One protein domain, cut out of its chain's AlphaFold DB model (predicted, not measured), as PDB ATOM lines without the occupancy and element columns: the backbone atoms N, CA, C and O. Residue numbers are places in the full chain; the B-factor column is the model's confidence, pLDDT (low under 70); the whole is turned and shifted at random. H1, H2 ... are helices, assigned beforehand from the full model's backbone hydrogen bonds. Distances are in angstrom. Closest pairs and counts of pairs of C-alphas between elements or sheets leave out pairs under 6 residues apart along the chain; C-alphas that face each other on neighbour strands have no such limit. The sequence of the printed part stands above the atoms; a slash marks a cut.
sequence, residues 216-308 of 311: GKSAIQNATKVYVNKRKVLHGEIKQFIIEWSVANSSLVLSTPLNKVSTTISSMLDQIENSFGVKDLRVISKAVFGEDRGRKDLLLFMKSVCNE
ATOM      1  N   GLY A 216     -10.582 -16.915  -4.716       86.69
ATOM      2  CA  GLY A 216     -11.549 -18.005  -4.860       86.69
ATOM      3  C   GLY A 216     -10.976 -19.366  -4.462       86.69
ATOM      4  O   GLY A 216     -11.593 -20.077  -3.675       86.69
ATOM      5  N   LYS A 217      -9.757 -19.701  -4.915       90.50
ATOM      6  CA  LYS A 217      -9.063 -20.941  -4.514       90.50
ATOM      7  C   LYS A 217      -8.895 -21.038  -2.995       90.50
ATOM      8  O   LYS A 217      -9.209 -22.075  -2.416       90.50
ATOM      9  N   SER A 218      -8.460 -19.952  -2.351       91.12
ATOM     10  CA  SER A 218      -8.325 -19.903  -0.890       91.12
ATOM     11  C   SER A 218      -9.669 -20.074  -0.179       91.12
ATOM     12  O   SER A 218      -9.763 -20.818   0.795       91.12
ATOM     13  N   ALA A 219     -10.723 -19.424  -0.679       88.69
ATOM     14  CA  ALA A 219     -12.064 -19.534  -0.112       88.69
ATOM     15  C   ALA A 219     -12.606 -20.970  -0.190       88.69
ATOM     16  O   ALA A 219     -13.115 -21.471   0.810       88.69
ATOM     17  N   ILE A 220     -12.431 -21.650  -1.329       88.50
ATOM     18  CA  ILE A 220     -12.834 -23.054  -1.510       88.50
ATOM     19  C   ILE A 220     -12.075 -23.959  -0.534       88.50
ATOM     20  O   ILE A 220     -12.697 -24.743   0.174       88.50
ATOM     21  N   GLN A 221     -10.748 -23.819  -0.434       88.50
ATOM     22  CA  GLN A 221      -9.942 -24.609   0.505       88.50
ATOM     23  C   GLN A 221     -10.399 -24.421   1.959       88.50
ATOM     24  O   GLN A 221     -10.562 -25.399   2.690       88.50
ATOM     25  N   ASN A 222     -10.652 -23.175   2.368       87.81
ATOM     26  CA  ASN A 222     -11.138 -22.868   3.711       87.81
ATOM     27  C   ASN A 222     -12.538 -23.448   3.955       87.81
ATOM     28  O   ASN A 222     -12.762 -24.061   4.998       87.81
ATOM     29  N   ALA A 223     -13.456 -23.311   2.996       86.50
ATOM     30  CA  ALA A 223     -14.802 -23.871   3.089       86.50
ATOM     31  C   ALA A 223     -14.768 -25.402   3.210       86.50
ATOM     32  O   ALA A 223     -15.419 -25.955   4.095       86.50
ATOM     33  N   THR A 224     -13.944 -26.078   2.403       88.56
ATOM     34  CA  THR A 224     -13.746 -27.531   2.483       88.56
ATOM     35  C   THR A 224     -13.190 -27.943   3.841       88.56
ATOM     36  O   THR A 224     -13.711 -28.869   4.454       88.56
ATOM     37  N   LYS A 225     -12.176 -27.237   4.364       90.31
ATOM     38  CA  LYS A 225     -11.605 -27.534   5.687       90.31
ATOM     39  C   LYS A 225     -12.644 -27.384   6.801       90.31
ATOM     40  O   LYS A 225     -12.745 -28.251   7.666       90.31
ATOM     41  N   VAL A 226     -13.439 -26.313   6.763       90.62
ATOM     42  CA  VAL A 226     -14.530 -26.088   7.724       90.62
ATOM     43  C   VAL A 226     -15.584 -27.187   7.613       90.62
ATOM     44  O   VAL A 226     -15.991 -27.735   8.633       90.62
ATOM     45  N   TYR A 227     -15.995 -27.542   6.396       89.62
ATOM     46  CA  TYR A 227     -16.961 -28.610   6.153       89.62
ATOM     47  C   TYR A 227     -16.467 -29.964   6.680       89.62
ATOM     48  O   TYR A 227     -17.189 -30.631   7.418       89.62
ATOM     49  N   VAL A 228     -15.223 -30.345   6.372       89.00
ATOM     50  CA  VAL A 228     -14.608 -31.595   6.853       89.00
ATOM     51  C   VAL A 228     -14.541 -31.624   8.381       89.00
ATOM     52  O   VAL A 228     -14.908 -32.630   8.983       89.00
ATOM     53  N   ASN A 229     -14.142 -30.520   9.018       90.81
ATOM     54  CA  ASN A 229     -14.090 -30.432  10.478       90.81
ATOM     55  C   ASN A 229     -15.481 -30.549  11.111       90.81
ATOM     56  O   ASN A 229     -15.657 -31.341  12.034       90.81
ATOM     57  N   LYS A 230     -16.477 -29.817  10.594       90.88
ATOM     58  CA  LYS A 230     -17.870 -29.916  11.064       90.88
ATOM     59  C   LYS A 230     -18.402 -31.337  10.925       90.88
ATOM     60  O   LYS A 230     -18.998 -31.863  11.857       90.88
ATOM     61  N   ARG A 231     -18.134 -31.977   9.787       90.31
ATOM     62  CA  ARG A 231     -18.532 -33.361   9.536       90.31
ATOM     63  C   ARG A 231     -17.869 -34.337  10.507       90.31
ATOM     64  O   ARG A 231     -18.534 -35.256  10.964       90.31
ATOM     65  N   LYS A 232     -16.587 -34.143  10.835       91.94
ATOM     66  CA  LYS A 232     -15.869 -34.980  11.808       91.94
ATOM     67  C   LYS A 232     -16.499 -34.896  13.202       91.94
ATOM     68  O   LYS A 232     -16.665 -35.934  13.831       91.94
ATOM     69  N   VAL A 233     -16.856 -33.690  13.650       93.56
ATOM     70  CA  VAL A 233     -17.543 -33.475  14.937       93.56
ATOM     71  C   VAL A 233     -18.908 -34.159  14.929       93.56
ATOM     72  O   VAL A 233     -19.139 -35.040  15.748       93.56
ATOM     73  N   LEU A 234     -19.739 -33.862  13.925       93.50
ATOM     74  CA  LEU A 234     -21.069 -34.456  13.763       93.50
ATOM     75  C   LEU A 234     -21.031 -35.993  13.737       93.50
ATOM     76  O   LEU A 234     -21.838 -36.656  14.375       93.50
ATOM     77  N   HIS A 235     -20.083 -36.576  12.998       95.19
ATOM     78  CA  HIS A 235     -19.912 -38.028  12.951       95.19
ATOM     79  C   HIS A 235     -19.539 -38.606  14.327       95.19
ATOM     80  O   HIS A 235     -20.027 -39.674  14.688       95.19
ATOM     81  N   GLY A 236     -18.687 -37.915  15.090       94.81
ATOM     82  CA  GLY A 236     -18.340 -38.313  16.454       94.81
ATOM     83  C   GLY A 236     -19.555 -38.308  17.382       94.81
ATOM     84  O   GLY A 236     -19.787 -39.291  18.077       94.81
ATOM     85  N   GLU A 237     -20.362 -37.249  17.325       96.25
ATOM     86  CA  GLU A 237     -21.585 -37.102  18.126       96.25
ATOM     87  C   GLU A 237     -22.628 -38.176  17.788       96.25
ATOM     88  O   GLU A 237     -23.142 -38.838  18.686       96.25
ATOM     89  N   ILE A 238     -22.879 -38.427  16.497       96.19
ATOM     90  CA  ILE A 238     -23.801 -39.488  16.056       96.19
ATOM     91  C   ILE A 238     -23.309 -40.863  16.518       96.19
ATOM     92  O   ILE A 238     -24.101 -41.673  16.998       96.19
ATOM     93  N   LYS A 239     -22.008 -41.148  16.381       96.44
ATOM     94  CA  LYS A 239     -21.441 -42.430  16.816       96.44
ATOM     95  C   LYS A 239     -21.608 -42.627  18.321       96.44
ATOM     96  O   LYS A 239     -22.023 -43.707  18.737       96.44
ATOM     97  N   GLN A 240     -21.311 -41.596  19.108       96.12
ATOM     98  CA  GLN A 240     -21.459 -41.626  20.560       96.12
ATOM     99  C   GLN A 240     -22.922 -41.838  20.970       96.12
ATOM    100  O   GLN A 240     -23.212 -42.727  21.765       96.12
ATOM    101  N   PHE A 241     -23.849 -41.116  20.338       97.31
ATOM    102  CA  PHE A 241     -25.283 -41.288  20.561       97.31
ATOM    103  C   PHE A 241     -25.748 -42.724  20.279       97.31
ATOM    104  O   PHE A 241     -26.486 -43.304  21.069       97.31
ATOM    105  N   ILE A 242     -25.300 -43.331  19.174       95.38
ATOM    106  CA  ILE A 242     -25.662 -44.717  18.834       95.38
ATOM    107  C   ILE A 242     -25.142 -45.695  19.891       95.38
ATOM    108  O   ILE A 242     -25.852 -46.640  20.239       95.38
ATOM    109  N   ILE A 243     -23.929 -45.485  20.408       94.88
ATOM    110  CA  ILE A 243     -23.357 -46.308  21.483       94.88
ATOM    111  C   ILE A 243     -24.231 -46.208  22.739       94.88
ATOM    112  O   ILE A 243     -24.692 -47.231  23.243       94.88
ATOM    113  N   GLU A 244     -24.527 -44.990  23.192       94.94
ATOM    114  CA  GLU A 244     -25.352 -44.733  24.382       94.94
ATOM    115  C   GLU A 244     -26.761 -45.313  24.240       94.94
ATOM    116  O   GLU A 244     -27.249 -46.013  25.130       94.94
ATOM    117  N   TRP A 245     -27.390 -45.094  23.085       95.88
ATOM    118  CA  TRP A 245     -28.705 -45.639  22.781       95.88
ATOM    119  C   TRP A 245     -28.694 -47.170  22.796       95.88
ATOM    120  O   TRP A 245     -29.621 -47.784  23.325       95.88
ATOM    121  N   SER A 246     -27.641 -47.793  22.257       94.06
ATOM    122  CA  SER A 246     -27.502 -49.256  22.230       94.06
ATOM    123  C   SER A 246     -27.399 -49.838  23.635       94.06
ATOM    124  O   SER A 246     -28.063 -50.828  23.933       94.06
ATOM    125  N   VAL A 247     -26.620 -49.208  24.517       93.06
ATOM    126  CA  VAL A 247     -26.487 -49.629  25.919       93.06
ATOM    127  C   VAL A 247     -27.814 -49.465  26.667       93.06
ATOM    128  O   VAL A 247     -28.273 -50.410  27.313       93.06
ATOM    129  N   ALA A 248     -28.479 -48.314  26.515       93.88
ATOM    130  CA  ALA A 248     -29.767 -48.034  27.154       93.88
ATOM    131  C   ALA A 248     -30.893 -48.979  26.691       93.88
ATOM    132  O   ALA A 248     -31.805 -49.280  27.456       93.88
ATOM    133  N   ASN A 249     -30.814 -49.483  25.455       94.31
ATOM    134  CA  ASN A 249     -31.805 -50.375  24.846       94.31
ATOM    135  C   ASN A 249     -31.249 -51.795  24.618       94.31
ATOM    136  O   ASN A 249     -31.664 -52.494  23.691       94.31
ATOM    137  N   SER A 250     -30.305 -52.237  25.454       92.12
ATOM    138  CA  SER A 250     -29.542 -53.480  25.254       92.12
ATOM    139  C   SER A 250     -30.408 -54.729  25.054       92.12
ATOM    140  O   SER A 250     -30.164 -55.508  24.131       92.12
ATOM    141  N   SER A 251     -31.465 -54.903  25.852       91.50
ATOM    142  CA  SER A 251     -32.396 -56.036  25.735       91.50
ATOM    143  C   SER A 251     -33.089 -56.087  24.366       91.50
ATOM    144  O   SER A 251     -33.188 -57.153  23.747       91.50
ATOM    145  N   LEU A 252     -33.512 -54.930  23.852       92.81
ATOM    146  CA  LEU A 252     -34.135 -54.772  22.538       92.81
ATOM    147  C   LEU A 252     -33.130 -55.033  21.404       92.81
ATOM    148  O   LEU A 252     -33.438 -55.736  20.437       92.81
ATOM    149  N   VAL A 253     -31.914 -54.499  21.522       92.31
ATOM    150  CA  VAL A 253     -30.852 -54.655  20.514       92.31
ATOM    151  C   VAL A 253     -30.416 -56.115  20.393       92.31
ATOM    152  O   VAL A 253     -30.374 -56.655  19.283       92.31
ATOM    153  N   LEU A 254     -30.134 -56.780  21.516       91.75
ATOM    154  CA  LEU A 254     -29.637 -58.159  21.535       91.75
ATOM    155  C   LEU A 254     -30.674 -59.152  20.994       91.75
ATOM    156  O   LEU A 254     -30.322 -60.009  20.175       91.75
ATOM    157  N   SER A 255     -31.948 -58.979  21.361       92.94
ATOM    158  CA  SER A 255     -33.056 -59.844  20.926       92.94
ATOM    159  C   SER A 255     -33.488 -59.641  19.468       92.94
ATOM    160  O   SER A 255     -34.123 -60.521  18.888       92.94
ATOM    161  N   THR A 256     -33.123 -58.525  18.828       92.31
ATOM    162  CA  THR A 256     -33.571 -58.219  17.460       92.31
ATOM    163  C   THR A 256     -32.920 -59.135  16.408       92.31
ATOM    164  O   THR A 256     -31.689 -59.169  16.297       92.31
ATOM    165  N   PRO A 257     -33.700 -59.832  15.558       91.44
ATOM    166  CA  PRO A 257     -33.162 -60.606  14.441       91.44
ATOM    167  C   PRO A 257     -32.802 -59.716  13.234       91.44
ATOM    168  O   PRO A 257     -33.409 -58.671  12.990       91.44
ATOM    169  N   LEU A 258     -31.833 -60.150  12.417       90.25
ATOM    170  CA  LEU A 258     -31.289 -59.368  11.288       90.25
ATOM    171  C   LEU A 258     -32.314 -59.023  10.185       90.25
ATOM    172  O   LEU A 258     -32.061 -58.141   9.364       90.25
ATOM    173  N   ASN A 259     -33.460 -59.703  10.133       90.06
ATOM    174  CA  ASN A 259     -34.558 -59.412   9.204       90.06
ATOM    175  C   ASN A 259     -35.557 -58.363   9.739       90.06
ATOM    176  O   ASN A 259     -36.408 -57.909   8.979       90.06
ATOM    177  N   LYS A 260     -35.455 -57.951  11.012       89.94
ATOM    178  CA  LYS A 260     -36.338 -56.956  11.661       89.94
ATOM    179  C   LYS A 260     -35.618 -55.668  12.070       89.94
ATOM    180  O   LYS A 260     -36.165 -54.848  12.796       89.94
ATOM    181  N   VAL A 261     -34.413 -55.442  11.545       89.31
ATOM    182  CA  VAL A 261     -33.577 -54.284  11.903       89.31
ATOM    183  C   VAL A 261     -34.323 -52.960  11.727       89.31
ATOM    184  O   VAL A 261     -34.266 -52.108  12.605       89.31
ATOM    185  N   SER A 262     -35.031 -52.786  10.605       86.00
ATOM    186  CA  SER A 262     -35.639 -51.499  10.239       86.00
ATOM    187  C   SER A 262     -36.663 -51.006  11.256       86.00
ATOM    188  O   SER A 262     -36.737 -49.807  11.495       86.00
ATOM    189  N   THR A 263     -37.447 -51.912  11.841       85.62
ATOM    190  CA  THR A 263     -38.437 -51.557  12.862       85.62
ATOM    191  C   THR A 263     -37.755 -51.236  14.184       85.62
ATOM    192  O   THR A 263     -38.097 -50.240  14.809       85.62
ATOM    193  N   THR A 264     -36.734 -52.007  14.565       86.25
ATOM    194  CA  THR A 264     -36.015 -51.827  15.833       86.25
ATOM    195  C   THR A 264     -35.267 -50.501  15.906       86.25
ATOM    196  O   THR A 264     -35.349 -49.808  16.914       86.25
ATOM    197  N   ILE A 265     -34.541 -50.130  14.848       88.75
ATOM    198  CA  ILE A 265     -33.697 -48.926  14.875       88.75
ATOM    199  C   ILE A 265     -34.450 -47.654  14.467       88.75
ATOM    200  O   ILE A 265     -33.860 -46.583  14.498       88.75
ATOM    201  N   SER A 266     -35.726 -47.748  14.077       91.31
ATOM    202  CA  SER A 266     -36.520 -46.603  13.597       91.31
ATOM    203  C   SER A 266     -36.544 -45.446  14.600       91.31
ATOM    204  O   SER A 266     -36.116 -44.350  14.265       91.31
ATOM    205  N   SER A 267     -36.893 -45.728  15.857       92.94
ATOM    206  CA  SER A 267     -36.904 -44.735  16.941       92.94
ATOM    207  C   SER A 267     -35.539 -44.069  17.157       92.94
ATOM    208  O   SER A 267     -35.460 -42.863  17.375       92.94
ATOM    209  N   MET A 268     -34.443 -44.827  17.041       94.88
ATOM    210  CA  MET A 268     -33.089 -44.268  17.117       94.88
ATOM    211  C   MET A 268     -32.806 -43.325  15.940       94.88
ATOM    212  O   MET A 268     -32.233 -42.256  16.132       94.88
ATOM    213  N   LEU A 269     -33.202 -43.709  14.723       94.19
ATOM    214  CA  LEU A 269     -33.023 -42.882  13.528       94.19
ATOM    215  C   LEU A 269     -33.840 -41.586  13.613       94.19
ATOM    216  O   LEU A 269     -33.317 -40.533  13.263       94.19
ATOM    217  N   ASP A 270     -35.064 -41.645  14.140       94.69
ATOM    218  CA  ASP A 270     -35.910 -40.464  14.347       94.69
ATOM    219  C   ASP A 270     -35.291 -39.509  15.379       94.69
ATOM    220  O   ASP A 270     -35.283 -38.291  15.194       94.69
ATOM    221  N   GLN A 271     -34.705 -40.046  16.455       95.62
ATOM    222  CA  GLN A 271     -33.962 -39.238  17.427       95.62
ATOM    223  C   GLN A 271     -32.719 -38.594  16.797       95.62
ATOM    224  O   GLN A 271     -32.453 -37.422  17.048       95.62
ATOM    225  N   ILE A 272     -32.001 -39.304  15.920       95.44
ATOM    226  CA  ILE A 272     -30.862 -38.737  15.183       95.44
ATOM    227  C   ILE A 272     -31.314 -37.623  14.222       95.44
ATOM    228  O   ILE A 272     -30.646 -36.590  14.133       95.44
ATOM    229  N   GLU A 273     -32.445 -37.791  13.529       96.31
ATOM    230  CA  GLU A 273     -33.026 -36.745  12.674       96.31
ATOM    231  C   GLU A 273     -33.375 -35.502  13.509       96.31
ATOM    232  O   GLU A 273     -33.001 -34.393  13.130       96.31
ATOM    233  N   ASN A 274     -33.983 -35.679  14.684       95.06
ATOM    234  CA  ASN A 274     -34.373 -34.575  15.565       95.06
ATOM    235  C   ASN A 274     -33.183 -33.861  16.228       95.06
ATOM    236  O   ASN A 274     -33.183 -32.635  16.329       95.06
ATOM    237  N   SER A 275     -32.170 -34.602  16.683       94.12
ATOM    238  CA  SER A 275     -31.025 -34.037  17.410       94.12
ATOM    239  C   SER A 275     -29.937 -33.489  16.489       94.12
ATOM    240  O   SER A 275     -29.300 -32.491  16.821       94.12
ATOM    241  N   PHE A 276     -29.720 -34.120  15.333       94.56
ATOM    242  CA  PHE A 276     -28.585 -33.825  14.454       94.56
ATOM    243  C   PHE A 276     -28.995 -33.396  13.038       94.56
ATOM    244  O   PHE A 276     -28.132 -33.013  12.244       94.56
ATOM    245  N   GLY A 277     -30.284 -33.458  12.684       94.06
ATOM    246  CA  GLY A 277     -30.776 -33.121  11.344       94.06
ATOM    247  C   GLY A 277     -30.369 -34.129  10.264       94.06
ATOM    248  O   GLY A 277     -30.373 -33.797   9.076       94.06
ATOM    249  N   VAL A 278     -29.962 -35.346  10.647       94.12
ATOM    250  CA  VAL A 278     -29.448 -36.363   9.719       94.12
ATOM    251  C   VAL A 278     -30.460 -37.487   9.530       94.12
ATOM    252  O   VAL A 278     -30.613 -38.347  10.387       94.12
ATOM    253  N   LYS A 279     -31.085 -37.519   8.351       93.88
ATOM    254  CA  LYS A 279     -32.022 -38.577   7.940       93.88
ATOM    255  C   LYS A 279     -31.378 -39.691   7.109       93.88
ATOM    256  O   LYS A 279     -31.826 -40.836   7.113       93.88
ATOM    257  N   ASP A 280     -30.342 -39.354   6.339       92.38
ATOM    258  CA  ASP A 280     -29.717 -40.289   5.404       92.38
ATOM    259  C   ASP A 280     -28.873 -41.325   6.155       92.38
ATOM    260  O   ASP A 280     -27.809 -41.015   6.700       92.38
ATOM    261  N   LEU A 281     -29.322 -42.581   6.128       90.50
ATOM    262  CA  LEU A 281     -28.630 -43.699   6.764       90.50
ATOM    263  C   LEU A 281     -27.173 -43.830   6.307       90.50
ATOM    264  O   LEU A 281     -26.332 -44.234   7.099       90.50
ATOM    265  N   ARG A 282     -26.837 -43.458   5.068       92.56
ATOM    266  CA  ARG A 282     -25.456 -43.540   4.570       92.56
ATOM    267  C   ARG A 282     -24.531 -42.590   5.326       92.56
ATOM    268  O   ARG A 282     -23.351 -42.879   5.507       92.56
ATOM    269  N   VAL A 283     -25.050 -41.447   5.775       92.38
ATOM    270  CA  VAL A 283     -24.307 -40.497   6.616       92.38
ATOM    271  C   VAL A 283     -24.131 -41.072   8.017       92.38
ATOM    272  O   VAL A 283     -23.019 -41.058   8.538       92.38
ATOM    273  N   ILE A 284     -25.193 -41.653   8.576       94.38
ATOM    274  CA  ILE A 284     -25.186 -42.305   9.894       94.38
ATOM    275  C   ILE A 284     -24.209 -43.491   9.908       94.38
ATOM    276  O   ILE A 284     -23.367 -43.607  10.791       94.38
ATOM    277  N   SER A 285     -24.234 -44.329   8.874       93.88
ATOM    278  CA  SER A 285     -23.293 -45.433   8.701       93.88
ATOM    279  C   SER A 285     -21.850 -44.935   8.612       93.88
ATOM    280  O   SER A 285     -20.970 -45.445   9.303       93.88
ATOM    281  N   LYS A 286     -21.596 -43.889   7.815       94.50
ATOM    282  CA  LYS A 286     -20.259 -43.284   7.707       94.50
ATOM    283  C   LYS A 286     -19.786 -42.652   9.015       94.50
ATOM    284  O   LYS A 286     -18.577 -42.534   9.208       94.50
ATOM    285  N   ALA A 287     -20.695 -42.237   9.895       94.62
ATOM    286  CA  ALA A 287     -20.351 -41.753  11.226       94.62
ATOM    287  C   ALA A 287     -19.777 -42.868  12.108       94.62
ATOM    288  O   ALA A 287     -18.792 -42.654  12.811       94.62
ATOM    289  N   VAL A 288     -20.334 -44.075  12.005       93.81
ATOM    290  CA  VAL A 288     -19.911 -45.232  12.804       93.81
ATOM    291  C   VAL A 288     -18.676 -45.919  12.212       93.81
ATOM    292  O   VAL A 288     -17.695 -46.148  12.927       93.81
ATOM    293  N   PHE A 289     -18.716 -46.217  10.909       93.69
ATOM    294  CA  PHE A 289     -17.767 -47.109  10.230       93.69
ATOM    295  C   PHE A 289     -16.732 -46.392   9.358       93.69
ATOM    296  O   PHE A 289     -15.805 -47.025   8.868       93.69
ATOM    297  N   GLY A 290     -16.891 -45.089   9.106       90.19
ATOM    298  CA  GLY A 290     -16.073 -44.352   8.134       90.19
ATOM    299  C   GLY A 290     -16.468 -44.583   6.668       90.19
ATOM    300  O   GLY A 290     -16.046 -43.826   5.795       90.19
ATOM    301  N   GLU A 291     -17.339 -45.555   6.395       92.00
ATOM    302  CA  GLU A 291     -17.819 -45.918   5.060       92.00
ATOM    303  C   GLU A 291     -19.322 -46.247   5.049       92.00
ATOM    304  O   GLU A 291     -19.989 -46.291   6.088       92.00
ATOM    305  N   ASP A 292     -19.879 -46.397   3.847       92.25
ATOM    306  CA  ASP A 292     -21.292 -46.729   3.675       92.25
ATOM    307  C   ASP A 292     -21.518 -48.229   3.904       92.25
ATOM    308  O   ASP A 292     -20.906 -49.057   3.233       92.25
ATOM    309  N   ARG A 293     -22.376 -48.567   4.864       93.25
ATOM    310  CA  ARG A 293     -22.715 -49.930   5.279       93.25
ATOM    311  C   ARG A 293     -24.213 -50.047   5.535       93.25
ATOM    312  O   ARG A 293     -24.939 -49.060   5.678       93.25
ATOM    313  N   GLY A 294     -24.696 -51.285   5.561       90.50
ATOM    314  CA  GLY A 294     -26.117 -51.569   5.684       90.50
ATOM    315  C   GLY A 294     -26.640 -51.448   7.115       90.50
ATOM    316  O   GLY A 294     -25.903 -51.487   8.097       90.50
ATOM    317  N   ARG A 295     -27.972 -51.420   7.248       91.19
ATOM    318  CA  ARG A 295     -28.656 -51.470   8.557       91.19
ATOM    319  C   ARG A 295     -28.249 -52.698   9.381       91.19
ATOM    320  O   ARG A 295     -28.166 -52.614  10.599       91.19
ATOM    321  N   LYS A 296     -27.998 -53.836   8.722       93.25
ATOM    322  CA  LYS A 296     -27.567 -55.076   9.386       93.25
ATOM    323  C   LYS A 296     -26.206 -54.908  10.061       93.25
ATOM    324  O   LYS A 296     -26.077 -55.306  11.211       93.25
ATOM    325  N   ASP A 297     -25.250 -54.270   9.388       93.69
ATOM    326  CA  ASP A 297     -23.925 -53.985   9.951       93.69
ATOM    327  C   ASP A 297     -24.030 -53.039  11.144       93.69
ATOM    328  O   ASP A 297     -23.375 -53.248  12.163       93.69
ATOM    329  N   LEU A 298     -24.918 -52.044  11.049       93.75
ATOM    330  CA  LEU A 298     -25.219 -51.155  12.165       93.75
ATOM    331  C   LEU A 298     -25.777 -51.929  13.366       93.75
ATOM    332  O   LEU A 298     -25.267 -51.765  14.466       93.75
ATOM    333  N   LEU A 299     -26.748 -52.829  13.167       93.81
ATOM    334  CA  LEU A 299     -27.262 -53.659  14.261       93.81
ATOM    335  C   LEU A 299     -26.180 -54.579  14.848       93.81
ATOM    336  O   LEU A 299     -26.138 -54.758  16.060       93.81
ATOM    337  N   LEU A 300     -25.306 -55.156  14.019       94.00
ATOM    338  CA  LEU A 300     -24.194 -55.986  14.497       94.00
ATOM    339  C   LEU A 300     -23.220 -55.182  15.366       94.00
ATOM    340  O   LEU A 300     -22.825 -55.668  16.422       94.00
ATOM    341  N   PHE A 301     -22.902 -53.948  14.971       94.25
ATOM    342  CA  PHE A 301     -22.122 -53.021  15.793       94.25
ATOM    343  C   PHE A 301     -22.823 -52.699  17.118       94.25
ATOM    344  O   PHE A 301     -22.209 -52.746  18.177       94.25
ATOM    345  N   MET A 302     -24.127 -52.425  17.092       93.38
ATOM    346  CA  MET A 302     -24.886 -52.162  18.319       93.38
ATOM    347  C   MET A 302     -24.865 -53.382  19.253       93.38
ATOM    348  O   MET A 302     -24.639 -53.241  20.449       93.38
ATOM    349  N   LYS A 303     -25.021 -54.597  18.708       93.69
ATOM    350  CA  LYS A 303     -24.909 -55.841  19.483       93.69
ATOM    351  C   LYS A 303     -23.512 -56.047  20.063       93.69
ATOM    352  O   LYS A 303     -23.414 -56.507  21.197       93.69
ATOM    353  N   SER A 304     -22.445 -55.726  19.323       92.75
ATOM    354  CA  SER A 304     -21.080 -55.832  19.855       92.75
ATOM    355  C   SER A 304     -20.861 -54.849  21.003       92.75
ATOM    356  O   SER A 304     -20.361 -55.260  22.042       92.75
ATOM    357  N   VAL A 305     -21.345 -53.610  20.870       91.81
ATOM    358  CA  VAL A 305     -21.322 -52.593  21.936       91.81
ATOM    359  C   VAL A 305     -22.088 -53.044  23.186       91.81
ATOM    360  O   VAL A 305     -21.640 -52.781  24.292       91.81
ATOM    361  N   CYS A 306     -23.224 -53.736  23.042       89.75
ATOM    362  CA  CYS A 306     -23.968 -54.269  24.191       89.75
ATOM    363  C   CYS A 306     -23.268 -55.455  24.882       89.75
ATOM    364  O   CYS A 306     -23.510 -55.695  26.064       89.75
ATOM    365  N   ASN A 307     -22.467 -56.230  24.142       84.31
ATOM    366  CA  ASN A 307     -21.795 -57.436  24.640       84.31
ATOM    367  C   ASN A 307     -20.408 -57.144  25.223       84.31
ATOM    368  O   ASN A 307     -19.976 -57.812  26.164       84.31
ATOM    369  N   GLU A 308     -19.704 -56.156  24.677       70.50
ATOM    370  CA  GLU A 308     -18.519 -55.593  25.303       70.50
ATOM    371  C   GLU A 308     -18.990 -54.811  26.534       70.50
ATOM    372  O   GLU A 308     -19.724 -53.834  26.414       70.50
TER     373      GLU A 308
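AT A GLANCE: This is residues 216 to 308 of the 311 residues of the protein "Restriction endonuclease" of Mesobacillus subterraneus (UniProt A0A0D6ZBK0). A long helix, H1, sticks out as a free arm with residues 216 to 230, while H4, H5 and H6 pack crosswise on its later part and H2 and H3 pack on H6, making a compact head. The 93 printed residues hold six named helices, H1 to H6 in order, and no named strand: all helix. The whole is only just loose, close to compact, with a radius of gyration of the C-alphas of 15.1 A and spans of 53 by 23 by 22 A.

IN THESE COORDINATES: H1, residues 216 to 248, runs 47.5 A from C-alpha 216 at (-11.549, -18.005, -4.860). H2 is residues 250 to 255, H3 261 to 264, H4 266 to 276, H5 281 to 289, and H6 295 to 307, ending at (-21.795, -57.436, 24.640).

HOW THE PARTS SIT: H1 touches H5 about perpendicular, at 80 degrees; their closest C-alphas, His 235 and Ala 287, are 4.1 A apart. H6, the hub, touches H1 at a steep tilt of 56 degrees, closest at C-alphas Ser 246 and Met 302, 5.5 A. Every O i to N i+4 pair is within hydrogen-bond range in H1, H2, H4, H5 and H6; H3 is too short for one.

THE WHOLE: The printed part has no cut, its links are tight, and no printed residue is under 70 in pLDDT.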